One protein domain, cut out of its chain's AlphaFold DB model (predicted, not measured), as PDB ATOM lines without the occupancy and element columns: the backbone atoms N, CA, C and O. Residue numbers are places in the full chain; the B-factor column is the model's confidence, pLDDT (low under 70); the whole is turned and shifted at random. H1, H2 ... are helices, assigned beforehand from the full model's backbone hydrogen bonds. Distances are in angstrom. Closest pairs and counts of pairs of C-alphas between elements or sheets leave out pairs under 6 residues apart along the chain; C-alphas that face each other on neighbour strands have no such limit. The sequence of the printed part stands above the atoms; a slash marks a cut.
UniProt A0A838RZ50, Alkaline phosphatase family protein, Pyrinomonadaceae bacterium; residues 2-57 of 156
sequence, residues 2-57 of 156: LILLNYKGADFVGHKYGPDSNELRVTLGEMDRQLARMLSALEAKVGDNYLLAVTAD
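AT A GLANCE: This is residues 2 to 57 of the 156 residues of the protein "Alkaline phosphatase family protein" of Pyrinomonadaceae bacterium (UniProt A0A838RZ50). An extended stretch, residues 2 to 8, leads into a lopsided helical hairpin: short H1 lies side by side with the first part of long H2. H2 makes the long axis, and after it the extended tail, residues 47 to 57, folds back. The printed part has 56 residues, with two named helices in the order H1, H2, and no named strand; the class is all helix. It is loose, with a radius of gyration of the C-alphas of 13.5 A, and elongated, spanning 38 by 20 by 12 A.

HOW THE PARTS SIT: H1, residues 9 to 17, and H2, residues 22 to 46, form a helical hairpin over a tight link of 4 residues. They touch, H2 with residues 23 to 31 alone; the closest C-alphas, of Val 13 and Leu 24, are 5.7 A apart. Their tilt is shallow, 4 degrees, opposite ways. In H1 and H2 every O i to N i+4 pair is within hydrogen-bond range.

IN THESE COORDINATES: H1 begins at C-alpha 9, (-49.238, -42.763, -7.563), and is 12.2 A long. H2 is 36.3 A long and ends at C-alpha 46, (-49.572, -64.344, -23.201).

THE WHOLE: The C-alphas farthest apart, of Tyr 17 and Asn 49, are 38.8 A apart. Residues 43 to 49, of which 43 to 46 belong to H2, stand free. The printed part has no cut, and no printed residue is under pLDDT 70.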
ATOM      1  N   LEU A   2     -56.916 -54.576 -25.788       96.19
ATOM      2  CA  LEU A   2     -56.188 -53.372 -25.386       96.19
ATOM      3  C   LEU A   2     -56.377 -53.162 -23.883       96.19
ATOM      4  O   LEU A   2     -57.505 -53.204 -23.395       96.19
ATOM      5  N   ILE A   3     -55.281 -52.910 -23.169       95.00
ATOM      6  CA  ILE A   3     -55.291 -52.533 -21.754       95.00
ATOM      7  C   ILE A   3     -54.755 -51.108 -21.654       95.00
ATOM      8  O   ILE A   3     -53.655 -50.826 -22.123       95.00
ATOM      9  N   LEU A   4     -55.532 -50.226 -21.028       96.69
ATOM     10  CA  LEU A   4     -55.113 -48.874 -20.674       96.69
ATOM     11  C   LEU A   4     -55.088 -48.766 -19.152       96.69
ATOM     12  O   LEU A   4     -56.101 -48.996 -18.494       96.69
ATOM     13  N   LEU A   5     -53.924 -48.427 -18.604       95.00
ATOM     14  CA  LEU A   5     -53.711 -48.263 -17.171       95.00
ATOM     15  C   LEU A   5     -53.158 -46.865 -16.906       95.00
ATOM     16  O   LEU A   5     -52.124 -46.494 -17.451       95.00
ATOM     17  N   ASN A   6     -53.831 -46.116 -16.036       95.94
ATOM     18  CA  ASN A   6     -53.321 -44.850 -15.524       95.94
ATOM     19  C   ASN A   6     -52.745 -45.065 -14.120       95.94
ATOM     20  O   ASN A   6     -53.485 -45.408 -13.194       95.94
ATOM     21  N   TYR A   7     -51.432 -44.875 -13.961       94.94
ATOM     22  CA  TYR A   7     -50.751 -45.118 -12.694       94.94
ATOM     23  C   TYR A   7     -50.528 -43.822 -11.899       94.94
ATOM     24  O   TYR A   7     -49.451 -43.236 -11.894       94.94
ATOM     25  N   LYS A   8     -51.565 -43.395 -11.173       95.75
ATOM     26  CA  LYS A   8     -51.649 -42.079 -10.513       95.75
ATOM     27  C   LYS A   8     -50.769 -41.860  -9.270       95.75
ATOM     28  O   LYS A   8     -50.810 -40.779  -8.693       95.75
ATOM     29  N   GLY A   9     -49.986 -42.848  -8.827       96.81
ATOM     30  CA  GLY A   9     -49.238 -42.763  -7.563       96.81
ATOM     31  C   GLY A   9     -48.266 -41.579  -7.501       96.81
ATOM     32  O   GLY A   9     -48.258 -40.839  -6.519       96.81
ATOM     33  N   ALA A  10     -47.495 -41.369  -8.570       97.06
ATOM     34  CA  ALA A  10     -46.510 -40.292  -8.645       97.06
ATOM     35  C   ALA A  10     -47.154 -38.896  -8.611       97.06
ATOM     36  O   ALA A  10     -46.610 -37.996  -7.984       97.06
ATOM     37  N   ASP A  11     -48.325 -38.741  -9.229       97.19
ATOM     38  CA  ASP A  11     -49.049 -37.473  -9.325       97.19
ATOM     39  C   ASP A  11     -49.556 -37.002  -7.950       97.19
ATOM     40  O   ASP A  11     -49.186 -35.932  -7.467       97.19
ATOM     41  N   PHE A  12     -50.296 -37.860  -7.235       97.06
ATOM     42  CA  PHE A  12     -50.816 -37.531  -5.899       97.06
ATOM     43  C   PHE A  12     -49.712 -37.224  -4.883       97.06
ATOM     44  O   PHE A  12     -49.841 -36.307  -4.068       97.06
ATOM     45  N   VAL A  13     -48.633 -38.009  -4.896       98.00
ATOM     46  CA  VAL A  13     -47.528 -37.828  -3.949       98.00
ATOM     47  C   VAL A  13     -46.676 -36.622  -4.343       98.00
ATOM     48  O   VAL A  13     -46.316 -35.829  -3.474       98.00
ATOM     49  N   GLY A  14     -46.421 -36.432  -5.639       96.88
ATOM     50  CA  GLY A  14     -45.702 -35.277  -6.171       96.88
ATOM     51  C   GLY A  14     -46.399 -33.958  -5.848       96.88
ATOM     52  O   GLY A  14     -45.747 -33.046  -5.353       96.88
ATOM     53  N   HIS A  15     -47.723 -33.869  -6.009       95.00
ATOM     54  CA  HIS A  15     -48.482 -32.667  -5.644       95.00
ATOM     55  C   HIS A  15     -48.437 -32.348  -4.148       95.00
ATOM     56  O   HIS A  15     -48.453 -31.180  -3.764       95.00
ATOM     57  N   LYS A  16     -48.391 -33.372  -3.290       95.94
ATOM     58  CA  LYS A  16     -48.412 -33.172  -1.840       95.94
ATOM     59  C   LYS A  16     -47.039 -32.846  -1.252       95.94
ATOM     60  O   LYS A  16     -46.969 -32.085  -0.292       95.94
ATOM     61  N   TYR A  17     -45.978 -33.453  -1.778       96.12
ATOM     62  CA  TYR A  17     -44.647 -33.405  -1.164       96.12
ATOM     63  C   TYR A  17     -43.570 -32.779  -2.062       96.12
ATOM     64  O   TYR A  17     -42.486 -32.468  -1.581       96.12
ATOM     65  N   GLY A  18     -43.858 -32.570  -3.345       95.44
ATOM     66  CA  GLY A  18     -42.907 -32.088  -4.342       95.44
ATOM     67  C   GLY A  18     -42.112 -33.218  -5.013       95.44
ATOM     68  O   GLY A  18     -41.999 -34.326  -4.466       95.44
ATOM     69  N   PRO A  19     -41.538 -32.959  -6.203       96.69
ATOM     70  CA  PRO A  19     -40.863 -33.984  -6.999       96.69
ATOM     71  C   PRO A  19     -39.531 -34.463  -6.401       96.69
ATOM     72  O   PRO A  19     -39.103 -35.584  -6.656       96.69
ATOM     73  N   ASP A  20     -38.898 -33.648  -5.559       95.81
ATOM     74  CA  ASP A  20     -37.603 -33.966  -4.942       95.81
ATOM     75  C   ASP A  20     -37.739 -34.629  -3.556       95.81
ATOM     76  O   ASP A  20     -36.752 -34.845  -2.846       95.81
ATOM     77  N   SER A  21     -38.969 -34.963  -3.152       96.88
ATOM     78  CA  SER A  21     -39.284 -35.510  -1.831       96.88
ATOM     79  C   SER A  21     -38.853 -36.967  -1.642       96.88
ATOM     80  O   SER A  21     -38.764 -37.772  -2.577       96.88
ATOM     81  N   ASN A  22     -38.624 -37.346  -0.381       98.25
ATOM     82  CA  ASN A  22     -38.381 -38.745  -0.027       98.25
ATOM     83  C   ASN A  22     -39.640 -39.596  -0.261       98.25
ATOM     84  O   ASN A  22     -39.534 -40.748  -0.676       98.25
ATOM     85  N   GLU A  23     -40.816 -39.019  -0.036       98.44
ATOM     86  CA  GLU A  23     -42.125 -39.617  -0.261       98.44
ATOM     87  C   GLU A  23     -42.311 -40.007  -1.728       98.44
ATOM     88  O   GLU A  23     -42.690 -41.151  -2.009       98.44
ATOM     89  N   LEU A  24     -41.986 -39.112  -2.672       98.06
ATOM     90  CA  LEU A  24     -42.062 -39.449  -4.094       98.06
ATOM     91  C   LEU A  24     -41.040 -40.527  -4.462       98.06
ATOM     92  O   LEU A  24     -41.391 -41.471  -5.165       98.06
ATOM     93  N   ARG A  25     -39.810 -40.461  -3.936       98.25
ATOM     94  CA  ARG A  25     -38.795 -41.502  -4.180       98.25
ATOM     95  C   ARG A  25     -39.274 -42.888  -3.743       98.25
ATOM     96  O   ARG A  25     -39.138 -43.851  -4.496       98.25
ATOM     97  N   VAL A  26     -39.836 -42.996  -2.538       98.56
ATOM     98  CA  VAL A  26     -40.388 -44.259  -2.021       98.56
ATOM     99  C   VAL A  26     -41.563 -44.726  -2.878       98.56
ATOM    100  O   VAL A  26     -41.640 -45.906  -3.216       98.56
ATOM    101  N   THR A  27     -42.439 -43.802  -3.273       98.44
ATOM    102  CA  THR A  27     -43.602 -44.093  -4.118       98.44
ATOM    103  C   THR A  27     -43.186 -44.637  -5.477       98.44
ATOM    104  O   THR A  27     -43.684 -45.681  -5.879       98.44
ATOM    105  N   LEU A  28     -42.223 -44.004  -6.150       98.00
ATOM    106  CA  LEU A  28     -41.689 -44.485  -7.426       98.00
ATOM    107  C   LEU A  28     -41.052 -45.874  -7.292       98.00
ATOM    108  O   LEU A  28     -41.274 -46.729  -8.143       98.00
ATOM    109  N   GLY A  29     -40.323 -46.126  -6.200       98.44
ATOM    110  CA  GLY A  29     -39.762 -47.450  -5.924       98.44
ATOM    111  C   GLY A  29     -40.830 -48.531  -5.725       98.44
ATOM    112  O   GLY A  29     -40.646 -49.669  -6.151       98.44
ATOM    113  N   GLU A  30     -41.962 -48.197  -5.103       98.31
ATOM    114  CA  GLU A  30     -43.096 -49.120  -5.015       98.31
ATOM    115  C   GLU A  30     -43.802 -49.288  -6.363       98.31
ATOM    116  O   GLU A  30     -44.144 -50.410  -6.735       98.31
ATOM    117  N   MET A  31     -43.969 -48.210  -7.130       97.88
ATOM    118  CA  MET A  31     -44.569 -48.265  -8.463       97.88
ATOM    119  C   MET A  31     -43.786 -49.174  -9.413       97.88
ATOM    120  O   MET A  31     -44.389 -49.983 -10.115       97.88
ATOM    121  N   ASP A  32     -42.457 -49.104  -9.383       98.25
ATOM    122  CA  ASP A  32     -41.576 -49.994 -10.141       98.25
ATOM    123  C   ASP A  32     -41.793 -51.473  -9.769       98.25
ATOM    124  O   ASP A  32     -42.050 -52.314 -10.636       98.25
ATOM    125  N   ARG A  33     -41.829 -51.790  -8.465       98.50
ATOM    126  CA  ARG A  33     -42.118 -53.154  -7.984       98.50
ATOM    127  C   ARG A  33     -43.478 -53.664  -8.457       98.50
ATOM    128  O   ARG A  33     -43.609 -54.830  -8.833       98.50
ATOM    129  N   GLN A  34     -44.499 -52.814  -8.431       97.81
ATOM    130  CA  GLN A  34     -45.840 -53.186  -8.879       97.81
ATOM    131  C   GLN A  34     -45.910 -53.366 -10.397       97.81
ATOM    132  O   GLN A  34     -46.552 -54.311 -10.859       97.81
ATOM    133  N   LEU A  35     -45.202 -52.537 -11.166       96.62
ATOM    134  CA  LEU A  35     -45.091 -52.694 -12.612       96.62
ATOM    135  C   LEU A  35     -44.432 -54.034 -12.965       96.62
ATOM    136  O   LEU A  35     -44.987 -54.788 -13.760       96.62
ATOM    137  N   ALA A  36     -43.326 -54.394 -12.308       97.75
ATOM    138  CA  ALA A  36     -42.667 -55.686 -12.513       97.75
ATOM    139  C   ALA A  36     -43.616 -56.876 -12.261       97.75
ATOM    140  O   ALA A  36     -43.648 -57.834 -13.040       97.75
ATOM    141  N   ARG A  37     -44.451 -56.798 -11.213       98.19
ATOM    142  CA  ARG A  37     -45.481 -57.814 -10.931       98.19
ATOM    143  C   ARG A  37     -46.536 -57.906 -12.032       98.19
ATOM    144  O   ARG A  37     -46.932 -59.014 -12.392       98.19
ATOM    145  N   MET A  38     -47.005 -56.770 -12.552       95.88
ATOM    146  CA  MET A  38     -47.986 -56.734 -13.642       95.88
ATOM    147  C   MET A  38     -47.410 -57.339 -14.925       95.88
ATOM    148  O   MET A  38     -48.063 -58.176 -15.545       95.88
ATOM    149  N   LEU A  39     -46.176 -56.974 -15.287       95.88
ATOM    150  CA  LEU A  39     -45.504 -57.505 -16.475       95.88
ATOM    151  C   LEU A  39     -45.257 -59.013 -16.363       95.88
ATOM    152  O   LEU A  39     -45.559 -59.740 -17.304       95.88
ATOM    153  N   SER A  40     -44.840 -59.499 -15.190       97.56
ATOM    154  CA  SER A  40     -44.682 -60.943 -14.942       97.56
ATOM    155  C   SER A  40     -46.001 -61.707 -15.121       97.56
ATOM    156  O   SER A  40     -46.027 -62.811 -15.659       97.56
ATOM    157  N   ALA A  41     -47.120 -61.122 -14.680       96.38
ATOM    158  CA  ALA A  41     -48.441 -61.723 -14.851       96.38
ATOM    159  C   ALA A  41     -48.902 -61.724 -16.320       96.38
ATOM    160  O   ALA A  41     -49.550 -62.679 -16.751       96.38
ATOM    161  N   LEU A  42     -48.567 -60.680 -17.089       96.12
ATOM    162  CA  LEU A  42     -48.834 -60.624 -18.527       96.12
ATOM    163  C   LEU A  42     -48.012 -61.673 -19.279       96.12
ATOM    164  O   LEU A  42     -48.585 -62.459 -20.029       96.12
ATOM    165  N   GLU A  43     -46.709 -61.751 -19.022       96.88
ATOM    166  CA  GLU A  43     -45.813 -62.728 -19.646       96.88
ATOM    167  C   GLU A  43     -46.262 -64.169 -19.362       96.88
ATOM    168  O   GLU A  43     -46.404 -64.970 -20.284       96.88
ATOM    169  N   ALA A  44     -46.630 -64.486 -18.116       98.00
ATOM    170  CA  ALA A  44     -47.173 -65.801 -17.769       98.00
ATOM    171  C   ALA A  44     -48.486 -66.139 -18.505       98.00
ATOM    172  O   ALA A  44     -48.838 -67.313 -18.641       98.00
ATOM    173  N   LYS A  45     -49.239 -65.126 -18.952       96.88
ATOM    174  CA  LYS A  45     -50.543 -65.298 -19.600       96.88
ATOM    175  C   LYS A  45     -50.460 -65.354 -21.122       96.88
ATOM    176  O   LYS A  45     -51.219 -66.117 -21.720       96.88
ATOM    177  N   VAL A  46     -49.613 -64.530 -21.739       97.06
ATOM    178  CA  VAL A  46     -49.572 -64.344 -23.201       97.06
ATOM    179  C   VAL A  46     -48.176 -64.499 -23.815       97.06
ATOM    180  O   VAL A  46     -48.050 -64.402 -25.035       97.06
ATOM    181  N   GLY A  47     -47.144 -64.761 -23.006       96.06
ATOM    182  CA  GLY A  47     -45.747 -64.756 -23.442       96.06
ATOM    183  C   GLY A  47     -45.356 -63.402 -24.032       96.06
ATOM    184  O   GLY A  47     -45.802 -62.357 -23.566       96.06
ATOM    185  N   ASP A  48     -44.588 -63.436 -25.113       94.31
ATOM    186  CA  ASP A  48     -44.014 -62.258 -25.776       94.31
ATOM    187  C   ASP A  48     -45.009 -61.568 -26.730       94.31
ATOM    188  O   ASP A  48     -44.659 -60.642 -27.463       94.31
ATOM    189  N   ASN A  49     -46.265 -62.023 -26.767       96.44
ATOM    190  CA  ASN A  49     -47.283 -61.533 -27.696       96.44
ATOM    191  C   ASN A  49     -47.989 -60.265 -27.181       96.44
ATOM    192  O   ASN A  49     -49.220 -60.186 -27.153       96.44
ATOM    193  N   TYR A  50     -47.214 -59.274 -26.739       96.50
ATOM    194  CA  TYR A  50     -47.720 -57.955 -26.367       96.50
ATOM    195  C   TYR A  50     -46.699 -56.855 -26.662       96.50
ATOM    196  O   TYR A  50     -45.491 -57.073 -26.679       96.50
ATOM    197  N   LEU A  51     -47.208 -55.642 -26.875       96.50
ATOM    198  CA  LEU A  51     -46.407 -54.428 -26.951       96.50
ATOM    199  C   LEU A  51     -46.712 -53.576 -25.723       96.50
ATOM    200  O   LEU A  51     -47.877 -53.311 -25.425       96.50
ATOM    201  N   LEU A  52     -45.666 -53.123 -25.040       95.75
ATOM    202  CA  LEU A  52     -45.775 -52.178 -23.939       95.75
ATOM    203  C   LEU A  52     -45.346 -50.786 -24.406       95.75
ATOM    204  O   LEU A  52     -44.235 -50.604 -24.899       95.75
ATOM    205  N   ALA A  53     -46.213 -49.801 -24.188       96.75
ATOM    206  CA  ALA A  53     -45.869 -48.390 -24.269       96.75
ATOM    207  C   ALA A  53     -46.095 -47.756 -22.895       96.75
ATOM    208  O   ALA A  53     -47.193 -47.838 -22.346       96.75
ATOM    209  N   VAL A  54     -45.052 -47.133 -22.345       96.31
ATOM    210  CA  VAL A  54     -45.114 -46.385 -21.083       96.31
ATOM    211  C   VAL A  54     -44.845 -44.922 -21.391       96.31
ATOM    212  O   VAL A  54     -43.898 -44.590 -22.103       96.31
ATOM    213  N   THR A  55     -45.696 -44.048 -20.871       97.38
ATOM    214  CA  THR A  55     -45.577 -42.603 -21.033       97.38
ATOM    215  C   THR A  55     -46.188 -41.892 -19.826       97.38
ATOM    216  O   THR A  55     -46.759 -42.543 -18.950       97.38
ATOM    217  N   ALA A  56     -46.049 -40.573 -19.785       97.06
ATOM    218  CA  ALA A  56     -46.690 -39.693 -18.819       97.06
ATOM    219  C   ALA A  56     -47.487 -38.623 -19.575       97.06
ATOM    220  O   ALA A  56     -47.114 -38.230 -20.681       97.06
ATOM    221  N   ASP A  57     -48.580 -38.166 -18.979       95.69
ATOM    222  CA  ASP A  57     -49.377 -37.037 -19.456       95.69
ATOM    223  C   ASP A  57     -48.650 -35.700 -19.245       95.69
ATOM    224  O   ASP A  57     -48.732 -34.821 -20.103       95.69
TER     225      ASP A  57